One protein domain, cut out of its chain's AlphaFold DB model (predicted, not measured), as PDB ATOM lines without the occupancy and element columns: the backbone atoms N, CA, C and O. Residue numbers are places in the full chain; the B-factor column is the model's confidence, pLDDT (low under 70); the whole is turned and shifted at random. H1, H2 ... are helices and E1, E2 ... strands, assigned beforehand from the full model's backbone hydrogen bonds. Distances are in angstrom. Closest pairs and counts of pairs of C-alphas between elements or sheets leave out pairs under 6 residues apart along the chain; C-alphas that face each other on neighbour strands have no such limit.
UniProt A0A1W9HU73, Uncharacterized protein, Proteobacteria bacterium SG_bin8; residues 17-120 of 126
ATOM      1  N   ILE A  17     -25.855  29.039  12.164       59.00
ATOM      2  CA  ILE A  17     -24.424  28.847  11.833       59.00
ATOM      3  C   ILE A  17     -23.610  28.227  12.990       59.00
ATOM      4  O   ILE A  17     -22.677  27.461  12.744       59.00
ATOM      5  N   GLY A  18     -23.951  28.538  14.247       56.34
ATOM      6  CA  GLY A  18     -23.227  28.039  15.428       56.34
ATOM      7  C   GLY A  18     -23.397  26.536  15.661       56.34
ATOM      8  O   GLY A  18     -22.432  25.832  15.955       56.34
ATOM      9  N   ASP A  19     -24.605  26.041  15.428       57.12
ATOM     10  CA  ASP A  19     -25.003  24.643  15.594       57.12
ATOM     11  C   ASP A  19     -24.282  23.709  14.612       57.12
ATOM     12  O   ASP A  19     -23.761  22.649  14.975       57.12
ATOM     13  N   PHE A  20     -24.160  24.165  13.365       61.91
ATOM     14  CA  PHE A  20     -23.434  23.472  12.304       61.91
ATOM     15  C   PHE A  20     -21.918  23.428  12.564       61.91
ATOM     16  O   PHE A  20     -21.257  22.415  12.328       61.91
ATOM     17  N   LEU A  21     -21.334  24.511  13.081       64.62
ATOM     18  CA  LEU A  21     -19.891  24.571  13.324       64.62
ATOM     19  C   LEU A  21     -19.454  23.667  14.483       64.62
ATOM     20  O   LEU A  21     -18.427  23.000  14.373       64.62
ATOM     21  N   VAL A  22     -20.217  23.592  15.573       64.88
ATOM     22  CA  VAL A  22     -19.807  22.802  16.746       64.88
ATOM     23  C   VAL A  22     -19.899  21.300  16.471       64.88
ATOM     24  O   VAL A  22     -18.932  20.567  16.679       64.88
ATOM     25  N   ILE A  23     -21.031  20.811  15.968       65.25
ATOM     26  CA  ILE A  23     -21.234  19.361  15.837       65.25
ATOM     27  C   ILE A  23     -20.504  18.806  14.609       65.25
ATOM     28  O   ILE A  23     -19.815  17.783  14.698       65.25
ATOM     29  N   THR A  24     -20.571  19.502  13.476       67.19
ATOM     30  CA  THR A  24     -20.018  19.002  12.211       67.19
ATOM     31  C   THR A  24     -18.516  19.233  12.122       67.19
ATOM     32  O   THR A  24     -17.775  18.336  11.717       67.19
ATOM     33  N   CYS A  25     -18.027  20.404  12.545       70.00
ATOM     34  CA  CYS A  25     -16.602  20.722  12.409       70.00
ATOM     35  C   CYS A  25     -15.742  20.270  13.591       70.00
ATOM     36  O   CYS A  25     -14.544  20.093  13.387       70.00
ATOM     37  N   ALA A  26     -16.289  20.055  14.793       75.19
ATOM     38  CA  ALA A  26     -15.500  19.494  15.894       75.19
ATOM     39  C   ALA A  26     -15.670  17.974  16.005       75.19
ATOM     40  O   ALA A  26     -14.681  17.252  15.925       75.19
ATOM     41  N   ILE A  27     -16.896  17.459  16.136       82.12
ATOM     42  CA  ILE A  27     -17.102  16.030  16.426       82.12
ATOM     43  C   ILE A  27     -16.998  15.187  15.158       82.12
ATOM     44  O   ILE A  27     -16.169  14.276  15.098       82.12
ATOM     45  N   ALA A  28     -17.802  15.487  14.134       85.69
ATOM     46  CA  ALA A  28     -17.816  14.678  12.915       85.69
ATOM     47  C   ALA A  28     -16.470  14.745  12.180       85.69
ATOM     48  O   ALA A  28     -15.950  13.718  11.746       85.69
ATOM     49  N   ALA A  29     -15.857  15.928  12.119       87.25
ATOM     50  CA  ALA A  29     -14.539  16.116  11.531       87.25
ATOM     51  C   ALA A  29     -13.428  15.351  12.267       87.25
ATOM     52  O   ALA A  29     -12.597  14.687  11.639       87.25
ATOM     53  N   TRP A  30     -13.412  15.422  13.603       90.06
ATOM     54  CA  TRP A  30     -12.422  14.708  14.403       90.06
ATOM     55  C   TRP A  30     -12.629  13.198  14.309       90.06
ATOM     56  O   TRP A  30     -11.674  12.462  14.062       90.06
ATOM     57  N   ALA A  31     -13.872  12.726  14.405       92.81
ATOM     58  CA  ALA A  31     -14.214  11.322  14.212       92.81
ATOM     59  C   ALA A  31     -13.798  10.826  12.818       92.81
ATOM     60  O   ALA A  31     -13.169   9.770  12.717       92.81
ATOM     61  N   ALA A  32     -14.049  11.618  11.766       94.06
ATOM     62  CA  ALA A  32     -13.642  11.313  10.399       94.06
ATOM     63  C   ALA A  32     -12.130  11.097  10.291       94.06
ATOM     64  O   ALA A  32     -11.649  10.058   9.828       94.06
ATOM     65  N   TRP A  33     -11.365  12.051  10.819       94.69
ATOM     66  CA  TRP A  33      -9.913  11.960  10.880       94.69
ATOM     67  C   TRP A  33      -9.435  10.723  11.653       94.69
ATOM     68  O   TRP A  33      -8.510  10.026  11.219       94.69
ATOM     69  N   ARG A  34     -10.036  10.438  12.815       95.56
ATOM     70  CA  ARG A  34      -9.638   9.331  13.696       95.56
ATOM     71  C   ARG A  34      -9.941   7.968  13.089       95.56
ATOM     72  O   ARG A  34      -9.062   7.107  13.150       95.56
ATOM     73  N   PHE A  35     -11.103   7.766  12.467       95.62
ATOM     74  CA  PHE A  35     -11.397   6.480  11.829       95.62
ATOM     75  C   PHE A  35     -10.488   6.253  10.613       95.62
ATOM     76  O   PHE A  35      -9.919   5.171  10.476       95.62
ATOM     77  N   GLY A  36     -10.253   7.280   9.783       94.69
ATOM     78  CA  GLY A  36      -9.323   7.183   8.652       94.69
ATOM     79  C   GLY A  36      -7.899   6.840   9.104       94.69
ATOM     80  O   GLY A  36      -7.247   5.954   8.545       94.69
ATOM     81  N   SER A  37      -7.454   7.467  10.197       96.06
ATOM     82  CA  SER A  37      -6.182   7.153  10.860       96.06
ATOM     83  C   SER A  37      -6.123   5.705  11.368       96.06
ATOM     84  O   SER A  37      -5.093   5.050  11.226       96.06
ATOM     85  N   ALA A  38      -7.211   5.183  11.945       96.56
ATOM     86  CA  ALA A  38      -7.280   3.819  12.479       96.56
ATOM     87  C   ALA A  38      -7.244   2.742  11.376       96.56
ATOM     88  O   ALA A  38      -6.580   1.712  11.526       96.56
ATOM     89  N   ILE A  39      -7.892   2.999  10.237       96.50
ATOM     90  CA  ILE A  39      -7.832   2.117   9.062       96.50
ATOM     91  C   ILE A  39      -6.393   2.035   8.540       96.50
ATOM     92  O   ILE A  39      -5.875   0.941   8.316       96.50
ATOM     93  N   ALA A  40      -5.703   3.172   8.414       95.88
ATOM     94  CA  ALA A  40      -4.289   3.171   8.042       95.88
ATOM     95  C   ALA A  40      -3.426   2.432   9.078       95.88
ATOM     96  O   ALA A  40      -2.580   1.620   8.702       95.88
ATOM     97  N   ALA A  41      -3.673   2.649  10.377       95.19
ATOM     98  CA  ALA A  41      -2.909   2.044  11.472       95.19
ATOM     99  C   ALA A  41      -2.860   0.504  11.405       95.19
ATOM    100  O   ALA A  41      -1.864  -0.097  11.796       95.19
ATOM    101  N   THR A  42      -3.900  -0.118  10.850       95.56
ATOM    102  CA  THR A  42      -4.053  -1.576  10.708       95.56
ATOM    103  C   THR A  42      -3.675  -2.101   9.320       95.56
ATOM    104  O   THR A  42      -4.025  -3.220   8.959       95.56
ATOM    105  N   TRP A  43      -2.973  -1.298   8.518       94.44
ATOM    106  CA  TRP A  43      -2.538  -1.641   7.164       94.44
ATOM    107  C   TRP A  43      -3.652  -1.929   6.150       94.44
ATOM    108  O   TRP A  43      -3.376  -2.368   5.039       94.44
ATOM    109  N   ARG A  44      -4.896  -1.554   6.456       95.19
ATOM    110  CA  ARG A  44      -6.049  -1.772   5.574       95.19
ATOM    111  C   ARG A  44      -6.025  -0.866   4.333       95.19
ATOM    112  O   ARG A  44      -5.482   0.241   4.396       95.19
ATOM    113  N   PRO A  45      -6.610  -1.310   3.204       95.38
ATOM    114  CA  PRO A  45      -6.629  -0.539   1.964       95.38
ATOM    115  C   PRO A  45      -7.528   0.699   2.069       95.38
ATOM    116  O   PRO A  45      -8.517   0.710   2.807       95.38
ATOM    117  N   TYR A  46      -7.221   1.719   1.262       94.31
ATOM    118  CA  TYR A  46      -7.969   2.981   1.214       94.31
ATOM    119  C   TYR A  46      -9.451   2.794   0.851       94.31
ATOM    120  O   TYR A  46     -10.295   3.555   1.312       94.31
ATOM    121  N   THR A  47      -9.798   1.729   0.123       95.62
ATOM    122  CA  THR A  47     -11.191   1.363  -0.180       95.62
ATOM    123  C   THR A  47     -12.059   1.287   1.075       95.62
ATOM    124  O   THR A  47     -13.215   1.695   1.045       95.62
ATOM    125  N   GLN A  48     -11.506   0.841   2.208       95.94
ATOM    126  CA  GLN A  48     -12.259   0.800   3.462       95.94
ATOM    127  C   GLN A  48     -12.579   2.201   3.993       95.94
ATOM    128  O   GLN A  48     -13.646   2.396   4.561       95.94
ATOM    129  N   VAL A  49     -11.709   3.191   3.770       96.12
ATOM    130  CA  VAL A  49     -11.983   4.590   4.142       96.12
ATOM    131  C   VAL A  49     -13.208   5.099   3.393       96.12
ATOM    132  O   VAL A  49     -14.104   5.667   4.011       96.12
ATOM    133  N   VAL A  50     -13.272   4.842   2.083       96.31
ATOM    134  CA  VAL A  50     -14.408   5.237   1.238       96.31
ATOM    135  C   VAL A  50     -15.685   4.522   1.685       96.31
ATOM    136  O   VAL A  50     -16.700   5.174   1.910       96.31
ATOM    137  N   LEU A  51     -15.625   3.201   1.884       96.44
ATOM    138  CA  LEU A  51     -16.783   2.405   2.297       96.44
ATOM    139  C   LEU A  51     -17.334   2.824   3.662       96.44
ATOM    140  O   LEU A  51     -18.549   2.873   3.820       96.44
ATOM    141  N   TYR A  52     -16.475   3.149   4.632       94.44
ATOM    142  CA  TYR A  52     -16.919   3.619   5.946       94.44
ATOM    143  C   TYR A  52     -17.372   5.085   5.939       94.44
ATOM    144  O   TYR A  52     -18.248   5.443   6.723       94.44
ATOM    145  N   ALA A  53     -16.851   5.923   5.037       95.06
ATOM    146  CA  ALA A  53     -17.294   7.309   4.897       95.06
ATOM    147  C   ALA A  53     -18.755   7.423   4.417       95.06
ATOM    148  O   ALA A  53     -19.462   8.321   4.867       95.06
ATOM    149  N   LEU A  54     -19.226   6.505   3.563       94.50
ATOM    150  CA  LEU A  54     -20.592   6.511   3.016       94.50
ATOM    151  C   LEU A  54     -21.701   6.459   4.092       94.50
ATOM    152  O   LEU A  54     -22.531   7.375   4.118       94.50
ATOM    153  N   PRO A  55     -21.751   5.450   4.989       94.56
ATOM    154  CA  PRO A  55     -22.734   5.414   6.067       94.56
ATOM    155  C   PRO A  55     -22.426   6.448   7.154       94.56
ATOM    156  O   PRO A  55     -23.348   6.942   7.794       94.56
ATOM    157  N   PHE A  56     -21.159   6.829   7.355       93.19
ATOM    158  CA  PHE A  56     -20.816   7.860   8.335       93.19
ATOM    159  C   PHE A  56     -21.390   9.228   7.946       93.19
ATOM    160  O   PHE A  56     -21.955   9.914   8.792       93.19
ATOM    161  N   ALA A  57     -21.337   9.597   6.663       91.00
ATOM    162  CA  ALA A  57     -21.992  10.800   6.153       91.00
ATOM    163  C   ALA A  57     -23.517  10.761   6.365       91.00
ATOM    164  O   ALA A  57     -24.120  11.778   6.697       91.00
ATOM    165  N   LEU A  58     -24.137   9.578   6.262       91.00
ATOM    166  CA  LEU A  58     -25.562   9.403   6.557       91.00
ATOM    167  C   LEU A  58     -25.869   9.644   8.043       91.00
ATOM    168  O   LEU A  58     -26.869  10.276   8.367       91.00
ATOM    169  N   VAL A  59     -24.997   9.187   8.947       90.38
ATOM    170  CA  VAL A  59     -25.125   9.442  10.391       90.38
ATOM    171  C   VAL A  59     -24.983  10.931  10.698       90.38
ATOM    172  O   VAL A  59     -25.797  11.475  11.439       90.38
ATOM    173  N   VAL A  60     -24.003  11.612  10.100       86.75
ATOM    174  CA  VAL A  60     -23.843  13.071  10.232       86.75
ATOM    175  C   VAL A  60     -25.112  13.786   9.766       86.75
ATOM    176  O   VAL A  60     -25.632  14.652  10.469       86.75
ATOM    177  N   ARG A  61     -25.678  13.356   8.634       84.62
ATOM    178  CA  ARG A  61     -26.931  13.905   8.112       84.62
ATOM    179  C   ARG A  61     -28.115  13.663   9.042       84.62
ATOM    180  O   ARG A  61     -28.925  14.562   9.256       84.62
ATOM    181  N   TRP A  62     -28.207  12.469   9.613       86.31
ATOM    182  CA  TRP A  62     -29.239  12.136  10.586       86.31
ATOM    183  C   TRP A  62     -29.148  13.016  11.836       86.31
ATOM    184  O   TRP A  62     -30.175  13.495  12.304       86.31
ATOM    185  N   VAL A  63     -27.941  13.316  12.327       84.38
ATOM    186  CA  VAL A  63     -27.744  14.258  13.444       84.38
ATOM    187  C   VAL A  63     -28.222  15.663  13.070       84.38
ATOM    188  O   VAL A  63     -28.897  16.303  13.873       84.38
ATOM    189  N   HIS A  64     -27.948  16.126  11.848       78.62
ATOM    190  CA  HIS A  64     -28.457  17.413  11.363       78.62
ATOM    191  C   HIS A  64     -29.984  17.485  11.323       78.62
ATOM    192  O   HIS A  64     -30.562  18.504  11.698       78.62
ATOM    193  N   TYR A  65     -30.638  16.404  10.908       81.56
ATOM    194  CA  TYR A  65     -32.093  16.302  10.963       81.56
ATOM    195  C   TYR A  65     -32.604  16.282  12.411       81.56
ATOM    196  O   TYR A  65     -33.481  17.066  12.763       81.56
ATOM    197  N   ALA A  66     -32.028  15.430  13.262       83.56
ATOM    198  CA  ALA A  66     -32.522  15.185  14.614       83.56
ATOM    199  C   ALA A  66     -32.350  16.384  15.560       83.56
ATOM    200  O   ALA A  66     -33.240  16.651  16.362       83.56
ATOM    201  N   LEU A  67     -31.219  17.093  15.486       78.69
ATOM    202  CA  LEU A  67     -30.927  18.216  16.385       78.69
ATOM    203  C   LEU A  67     -31.368  19.567  15.823       78.69
ATOM    204  O   LEU A  67     -31.726  20.450  16.595       78.69
ATOM    205  N   PHE A  68     -31.339  19.737  14.499       76.44
ATOM    206  CA  PHE A  68     -31.499  21.052  13.870       76.44
ATOM    207  C   PHE A  68     -32.661  21.126  12.883       76.44
ATOM    208  O   PHE A  68     -32.792  22.119  12.173       76.44
ATOM    209  N   ASN A  69     -33.513  20.094  12.845       73.44
ATOM    210  CA  ASN A  69     -34.698  20.032  11.986       73.44
ATOM    211  C   ASN A  69     -34.380  20.199  10.482       73.44
ATOM    212  O   ASN A  69     -35.232  20.627   9.707       73.44
ATOM    213  N   GLY A  70     -33.147  19.887  10.062       72.12
ATOM    214  CA  GLY A  70     -32.721  19.999   8.663       72.12
ATOM    215  C   GLY A  70     -33.210  18.834   7.800       72.12
ATOM    216  O   GLY A  70     -33.480  17.756   8.303       72.12
ATOM    217  N   THR A  71     -33.287  18.977   6.484       78.19
ATOM    218  CA  THR A  71     -33.844  17.951   5.581       78.19
ATOM    219  C   THR A  71     -33.088  16.609   5.592       78.19
ATOM    220  O   THR A  71     -31.933  16.529   5.188       78.19
ATOM    221  N   LEU A  72     -33.726  15.490   5.956       75.19
ATOM    222  CA  LEU A  72     -33.033  14.187   5.996       75.19
ATOM    223  C   LEU A  72     -32.639  13.675   4.592       75.19
ATOM    224  O   LEU A  72     -31.478  13.354   4.343       75.19
ATOM    225  N   LEU A  73     -33.599  13.639   3.660       79.62
ATOM    226  CA  LEU A  73     -33.452  13.060   2.317       79.62
ATOM    227  C   LEU A  73     -33.107  14.112   1.254       79.62
ATOM    228  O   LEU A  73     -33.814  14.269   0.261       79.62
ATOM    229  N   SER A  74     -32.006  14.833   1.445       80.56
ATOM    230  CA  SER A  74     -31.465  15.711   0.404       80.56
ATOM    231  C   SER A  74     -30.141  15.173  -0.117       80.56
ATOM    232  O   SER A  74     -29.132  15.163   0.592       80.56
ATOM    233  N   LEU A  75     -30.144  14.748  -1.384       82.94
ATOM    234  CA  LEU A  75     -28.952  14.221  -2.048       82.94
ATOM    235  C   LEU A  75     -27.834  15.270  -2.117       82.94
ATOM    236  O   LEU A  75     -26.668  14.936  -1.934       82.94
ATOM    237  N   HIS A  76     -28.187  16.541  -2.332       80.12
ATOM    238  CA  HIS A  76     -27.225  17.639  -2.421       80.12
ATOM    239  C   HIS A  76     -26.400  17.778  -1.137       80.12
ATOM    240  O   HIS A  76     -25.170  17.764  -1.176       80.12
ATOM    241  N   TYR A  77     -27.078  17.856   0.007       79.31
ATOM    242  CA  TYR A  77     -26.403  18.029   1.285       79.31
ATOM    243  C   TYR A  77     -25.695  16.754   1.756       79.31
ATOM    244  O   TYR A  77     -24.614  16.841   2.330       79.31
ATOM    245  N   TYR A  78     -26.231  15.568   1.443       85.94
ATOM    246  CA  TYR A  78     -25.525  14.311   1.698       85.94
ATOM    247  C   TYR A  78     -24.172  14.253   0.973       85.94
ATOM    248  O   TYR A  78     -23.166  13.865   1.566       85.94
ATOM    249  N   LEU A  79     -24.120  14.662  -0.300       88.25
ATOM    250  CA  LEU A  79     -22.868  14.691  -1.061       88.25
ATOM    251  C   LEU A  79     -21.862  15.681  -0.467       88.25
ATOM    252  O   LEU A  79     -20.666  15.397  -0.443       88.25
ATOM    253  N   ILE A  80     -22.341  16.813   0.045       84.00
ATOM    254  CA  ILE A  80     -21.508  17.781   0.762       84.00
ATOM    255  C   ILE A  80     -20.902  17.146   2.020       84.00
ATOM    256  O   ILE A  80     -19.678  17.169   2.181       84.00
ATOM    257  N   ASP A  81     -21.728  16.536   2.873       85.31
ATOM    258  CA  ASP A  81     -21.280  15.884   4.110       85.31
ATOM    259  C   ASP A  81     -20.278  14.765   3.805       85.31
ATOM    260  O   ASP A  81     -19.228  14.653   4.446       85.31
ATOM    261  N   LEU A  82     -20.545  13.984   2.756       90.94
ATOM    262  CA  LEU A  82     -19.663  12.924   2.291       90.94
ATOM    263  C   LEU A  82     -18.302  13.459   1.849       90.94
ATOM    264  O   LEU A  82     -17.281  12.902   2.248       90.94
ATOM    265  N   VAL A  83     -18.254  14.535   1.059       90.38
ATOM    266  CA  VAL A  83     -16.987  15.138   0.618       90.38
ATOM    267  C   VAL A  83     -16.177  15.626   1.816       90.38
ATOM    268  O   VAL A  83     -14.963  15.413   1.858       90.38
ATOM    269  N   VAL A  84     -16.822  16.236   2.811       86.44
ATOM    270  CA  VAL A  84     -16.151  16.716   4.029       86.44
ATOM    271  C   VAL A  84     -15.581  15.552   4.838       86.44
ATOM    272  O   VAL A  84     -14.380  15.535   5.129       86.44
ATOM    273  N   VAL A  85     -16.410  14.555   5.155       91.75
ATOM    274  CA  VAL A  85     -16.005  13.353   5.898       91.75
ATOM    275  C   VAL A  85     -14.874  12.637   5.173       91.75
ATOM    276  O   VAL A  85     -13.850  12.318   5.782       91.75
ATOM    277  N   LEU A  86     -15.021  12.419   3.867       94.38
ATOM    278  CA  LEU A  86     -14.037  11.708   3.068       94.38
ATOM    279  C   LEU A  86     -12.712  12.467   3.014       94.38
ATOM    280  O   LEU A  86     -11.660  11.851   3.173       94.38
ATOM    281  N   SER A  87     -12.739  13.792   2.854       93.62
ATOM    282  CA  SER A  87     -11.525  14.615   2.834       93.62
ATOM    283  C   SER A  87     -10.746  14.489   4.143       93.62
ATOM    284  O   SER A  87      -9.542  14.230   4.137       93.62
ATOM    285  N   LEU A  88     -11.432  14.596   5.281       94.19
ATOM    286  CA  LEU A  88     -10.805  14.516   6.601       94.19
ATOM    287  C   LEU A  88     -10.313  13.106   6.937       94.19
ATOM    288  O   LEU A  88      -9.201  12.945   7.445       94.19
ATOM    289  N   ALA A  89     -11.091  12.079   6.595       95.62
ATOM    290  CA  ALA A  89     -10.677  10.691   6.758       95.62
ATOM    291  C   ALA A  89      -9.456  10.359   5.891       95.62
ATOM    292  O   ALA A  89      -8.536   9.671   6.336       95.62
ATOM    293  N   THR A  90      -9.402  10.912   4.679       95.62
ATOM    294  CA  THR A  90      -8.275  10.763   3.752       95.62
ATOM    295  C   THR A  90      -7.006  11.410   4.297       95.62
ATOM    296  O   THR A  90      -5.947  10.781   4.281       95.62
ATOM    297  N   LEU A  91      -7.099  12.621   4.854       95.06
ATOM    298  CA  LEU A  91      -5.961  13.279   5.504       95.06
ATOM    299  C   LEU A  91      -5.438  12.464   6.696       95.06
ATOM    300  O   LEU A  91      -4.227  12.250   6.815       95.06
ATOM    301  N   GLY A  92      -6.336  11.948   7.542       94.75
ATOM    302  CA  GLY A  92      -5.973  11.049   8.641       94.75
ATOM    303  C   GLY A  92      -5.283   9.770   8.151       94.75
ATOM    304  O   GLY A  92      -4.226   9.392   8.666       94.75
ATOM    305  N   TYR A  93      -5.830   9.148   7.102       96.56
ATOM    306  CA  TYR A  93      -5.286   7.939   6.488       96.56
ATOM    307  C   TYR A  93      -3.863   8.157   5.954       96.56
ATOM    308  O   TYR A  93      -2.943   7.434   6.342       96.56
ATOM    309  N   PHE A  94      -3.647   9.173   5.112       94.69
ATOM    310  CA  PHE A  94      -2.335   9.424   4.509       94.69
ATOM    311  C   PHE A  94      -1.284   9.853   5.529       94.69
ATOM    312  O   PHE A  94      -0.128   9.454   5.403       94.69
ATOM    313  N   ARG A  95      -1.663  10.596   6.578       94.94
ATOM    314  CA  ARG A  95      -0.733  10.964   7.654       94.94
ATOM    315  C   ARG A  95      -0.166   9.729   8.344       94.94
ATOM    316  O   ARG A  95       1.042   9.631   8.550       94.94
ATOM    317  N   VAL A  96      -1.036   8.798   8.736       95.50
ATOM    318  CA  VAL A  96      -0.608   7.567   9.413       95.50
ATOM    319  C   VAL A  96       0.157   6.672   8.447       95.50
ATOM    320  O   VAL A  96       1.209   6.151   8.815       95.50
ATOM    321  N   ARG A  97      -0.314   6.555   7.201       94.38
ATOM    322  CA  ARG A  97       0.329   5.737   6.173       94.38
ATOM    323  C   ARG A  97       1.747   6.206   5.851       94.38
ATOM    324  O   ARG A  97       2.652   5.382   5.783       94.38
ATOM    325  N   ALA A  98       1.958   7.514   5.717       93.19
ATOM    326  CA  ALA A  98       3.279   8.081   5.464       93.19
ATOM    327  C   ALA A  98       4.248   7.796   6.619       93.19
ATOM    328  O   ALA A  98       5.364   7.333   6.395       93.19
ATOM    329  N   SER A  99       3.805   7.994   7.864       92.00
ATOM    330  CA  SER A  99       4.611   7.674   9.047       92.00
ATOM    331  C   SER A  99       4.936   6.184   9.152       92.00
ATOM    332  O   SER A  99       6.045   5.823   9.535       92.00
ATOM    333  N   GLN A 100       3.990   5.310   8.810       93.81
ATOM    334  CA  GLN A 100       4.202   3.864   8.777       93.81
ATOM    335  C   GLN A 100       5.261   3.458   7.751       93.81
ATOM    336  O   GLN A 100       6.169   2.712   8.105       93.81
ATOM    337  N   MET A 101       5.167   3.969   6.520       93.69
ATOM    338  CA  MET A 101       6.117   3.659   5.447       93.69
ATOM    339  C   MET A 101       7.533   4.086   5.815       93.69
ATOM    340  O   MET A 101       8.454   3.283   5.738       93.69
ATOM    341  N   VAL A 102       7.699   5.314   6.306       92.50
ATOM    342  CA  VAL A 102       9.021   5.834   6.680       92.50
ATOM    343  C   VAL A 102       9.576   5.141   7.922       92.50
ATOM    344  O   VAL A 102      10.777   4.956   8.015       92.50
ATOM    345  N   ARG A 103       8.739   4.734   8.888       91.69
ATOM    346  CA  ARG A 103       9.223   4.079  10.116       91.69
ATOM    347  C   ARG A 103       9.561   2.606   9.904       91.69
ATOM    348  O   ARG A 103      10.579   2.143  10.403       91.69
ATOM    349  N   GLN A 104       8.690   1.860   9.225       92.06
ATOM    350  CA  GLN A 104       8.875   0.419   9.042       92.06
ATOM    351  C   GLN A 104       9.755   0.080   7.849       92.06
ATOM    352  O   GLN A 104      10.468  -0.901   7.938       92.06
ATOM    353  N   TYR A 105       9.744   0.885   6.788       92.00
ATOM    354  CA  TYR A 105      10.515   0.655   5.564       92.00
ATOM    355  C   TYR A 105      11.529   1.781   5.329       92.00
ATOM    356  O   TYR A 105      11.719   2.230   4.199       92.00
ATOM    357  N   HIS A 106      12.167   2.257   6.404       87.00
ATOM    358  CA  HIS A 106      13.087   3.402   6.377       87.00
ATOM    359  C   HIS A 106      14.270   3.219   5.412       87.00
ATOM    360  O   HIS A 106      14.767   4.195   4.862       87.00
ATOM    361  N   TRP A 107      14.698   1.976   5.170       88.06
ATOM    362  CA  TRP A 107      15.759   1.645   4.213       88.06
ATOM    363  C   TRP A 107      15.336   1.816   2.747       88.06
ATOM    364  O   TRP A 107      16.185   1.967   1.879       88.06
ATOM    365  N   LEU A 108      14.030   1.775   2.455       88.88
ATOM    366  CA  LEU A 108      13.489   1.879   1.097       88.88
ATOM    367  C   LEU A 108      12.784   3.214   0.847       88.88
ATOM    368  O   LEU A 108      12.647   3.620  -0.305       88.88
ATOM    369  N   TYR A 109      12.314   3.896   1.893       91.88
ATOM    370  CA  TYR A 109      11.495   5.097   1.765       91.88
ATOM    371  C   TYR A 109      11.912   6.210   2.724       91.88
ATOM    372  O   TYR A 109      12.125   5.988   3.913       91.88
ATOM    373  N   THR A 110      11.902   7.443   2.213       89.62
ATOM    374  CA  THR A 110      12.069   8.676   2.993       89.62
ATOM    375  C   THR A 110      10.829   9.569   2.902       89.62
ATOM    376  O   THR A 110       9.981   9.429   2.013       89.62
ATOM    377  N   LYS A 111      10.677  10.483   3.861       86.00
ATOM    378  CA  LYS A 111       9.488  11.328   4.002       86.00
ATOM    379  C   LYS A 111       9.505  12.478   2.989       86.00
ATOM    380  O   LYS A 111      10.440  13.271   2.974       86.00
ATOM    381  N   LYS A 112       8.423  12.642   2.220       88.56
ATOM    382  CA  LYS A 112       8.184  13.801   1.338       88.56
ATOM    383  C   LYS A 112       6.974  14.587   1.854       88.56
ATOM    384  O   LYS A 112       5.877  14.513   1.312       88.56
ATOM    385  N   GLY A 113       7.164  15.327   2.947       87.56
ATOM    386  CA  GLY A 113       6.106  16.120   3.591       87.56
ATOM    387  C   GLY A 113       5.215  15.328   4.560       87.56
ATOM    388  O   GLY A 113       5.515  14.197   4.930       87.56
ATOM    389  N   LEU A 114       4.119  15.936   5.037       81.81
ATOM    390  CA  LEU A 114       3.276  15.338   6.090       81.81
ATOM    391  C   LEU A 114       2.475  14.100   5.649       81.81
ATOM    392  O   LEU A 114       2.136  13.283   6.503       81.81
ATOM    393  N   PHE A 115       2.167  13.981   4.358       88.88
ATOM    394  CA  PHE A 115       1.209  13.000   3.828       88.88
ATOM    395  C   PHE A 115       1.787  12.107   2.720       88.88
ATOM    396  O   PHE A 115       1.058  11.305   2.147       88.88
ATOM    397  N   SER A 116       3.074  12.244   2.391       86.38
ATOM    398  CA  SER A 116       3.695  11.537   1.270       86.38
ATOM    399  C   SER A 116       5.106  11.050   1.612       86.38
ATOM    400  O   SER A 116       5.742  11.503   2.568       86.38
ATOM    401  N   TRP A 117       5.572  10.073   0.844       90.69
ATOM    402  CA  TRP A 117       6.877   9.433   0.945       90.69
ATOM    403  C   TRP A 117       7.404   9.159  -0.465       90.69
ATOM    404  O   TRP A 117       6.637   9.064  -1.424       90.69
ATOM    405  N   ILE A 118       8.720   9.053  -0.594       91.44
ATOM    406  CA  ILE A 118       9.404   8.717  -1.846       91.44
ATOM    407  C   ILE A 118      10.375   7.579  -1.602       91.44
ATOM    408  O   ILE A 118      10.845   7.396  -0.480       91.44
ATOM    409  N   ARG A 119      10.660   6.808  -2.652       89.75
ATOM    410  CA  ARG A 119      11.703   5.786  -2.593       89.75
ATOM    411  C   ARG A 119      13.044   6.473  -2.318       89.75
ATOM    412  O   ARG A 119      13.359   7.465  -2.972       89.75
ATOM    413  N   ALA A 120      13.786   5.974  -1.337       85.69
ATOM    414  CA  ALA A 120      15.166   6.371  -1.117       85.69
ATOM    415  C   ALA A 120      15.994   5.885  -2.314       85.69
ATOM    416  O   ALA A 120      15.892   4.719  -2.699       85.69
TER     417      ALA A 120
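Overview. This is residues 17 to 120 of the 126 residues of an uncharacterized protein of Proteobacteria bacterium SG_bin8 (UniProt A0A1W9HU73). Three long helices form an up-and-down bundle, H1, H2 and H3 each running against the one before it, with H3 reaching past the ends of the other two. A small hairpin of two short strands, E1 and E2, folds back beside that far part of H3, residues 94 to 103, at one end of a rod. The 104 printed residues hold, in order, H1, H2, H3, E1 and E2; the class is mostly helix, and E1 and E2 make an antiparallel sheet. The whole is loose, with a radius of gyration of the C-alphas of 16.1 A, and spans 54 by 25 by 20 A.

Arrangement. H1, residues 17 to 41, and H2, residues 46 to 68, form a helical hairpin: they touch, closest at the C-alphas of Gly 36 and Val 49, 5.8 A apart, at a shallow tilt of 22 degrees, opposite ways. H3, residues 75 to 104, touches H1 at the C-alphas of Ala 89 and Gly 36, 4.2 A apart, at a steep tilt of 39 degrees, the same way. H2 and H3, also a helical hairpin, touch at Ala 57 and Leu 82, closest C-alphas 5.0 A apart, at a steep tilt of 43 degrees, opposite ways. The helix packing is mostly crossed, but only just, with 1 of 3 touching pairs at a shallow tilt. E1, residues 109 to 111, and E2, residues 117 to 119, are a hairpin; N 110 and O 118 are within hydrogen-bond range at 2.9 A. The closest C-alphas of H3 and E2, Ala 98 and Trp 117, are 5.9 A apart. H1 and H2 are apart from both strands. Every O i to N i+4 pair is within range in H3, 19 of 21 in H1 and 18 of 19 in H2.

Along the chain. H1 begins at C-alpha 17, (-24.424, 28.847, 11.833), and is 34.4 A long. H2 is 32.3 A long, with a kink of 27 degrees near residue 53. H3, 41.8 A, ends at C-alpha 104, (8.875, 0.419, 9.042). E2 ends at C-alpha 119, (11.703, 5.786, -2.593).

Size, cuts and confidence. The two C-alphas farthest apart, Asn 69 and Trp 107, are 54.3 A apart. The printed part has no cut. The link H2 to H3 is short; the others are tight. Residues 17 to 24 have pLDDT under 70.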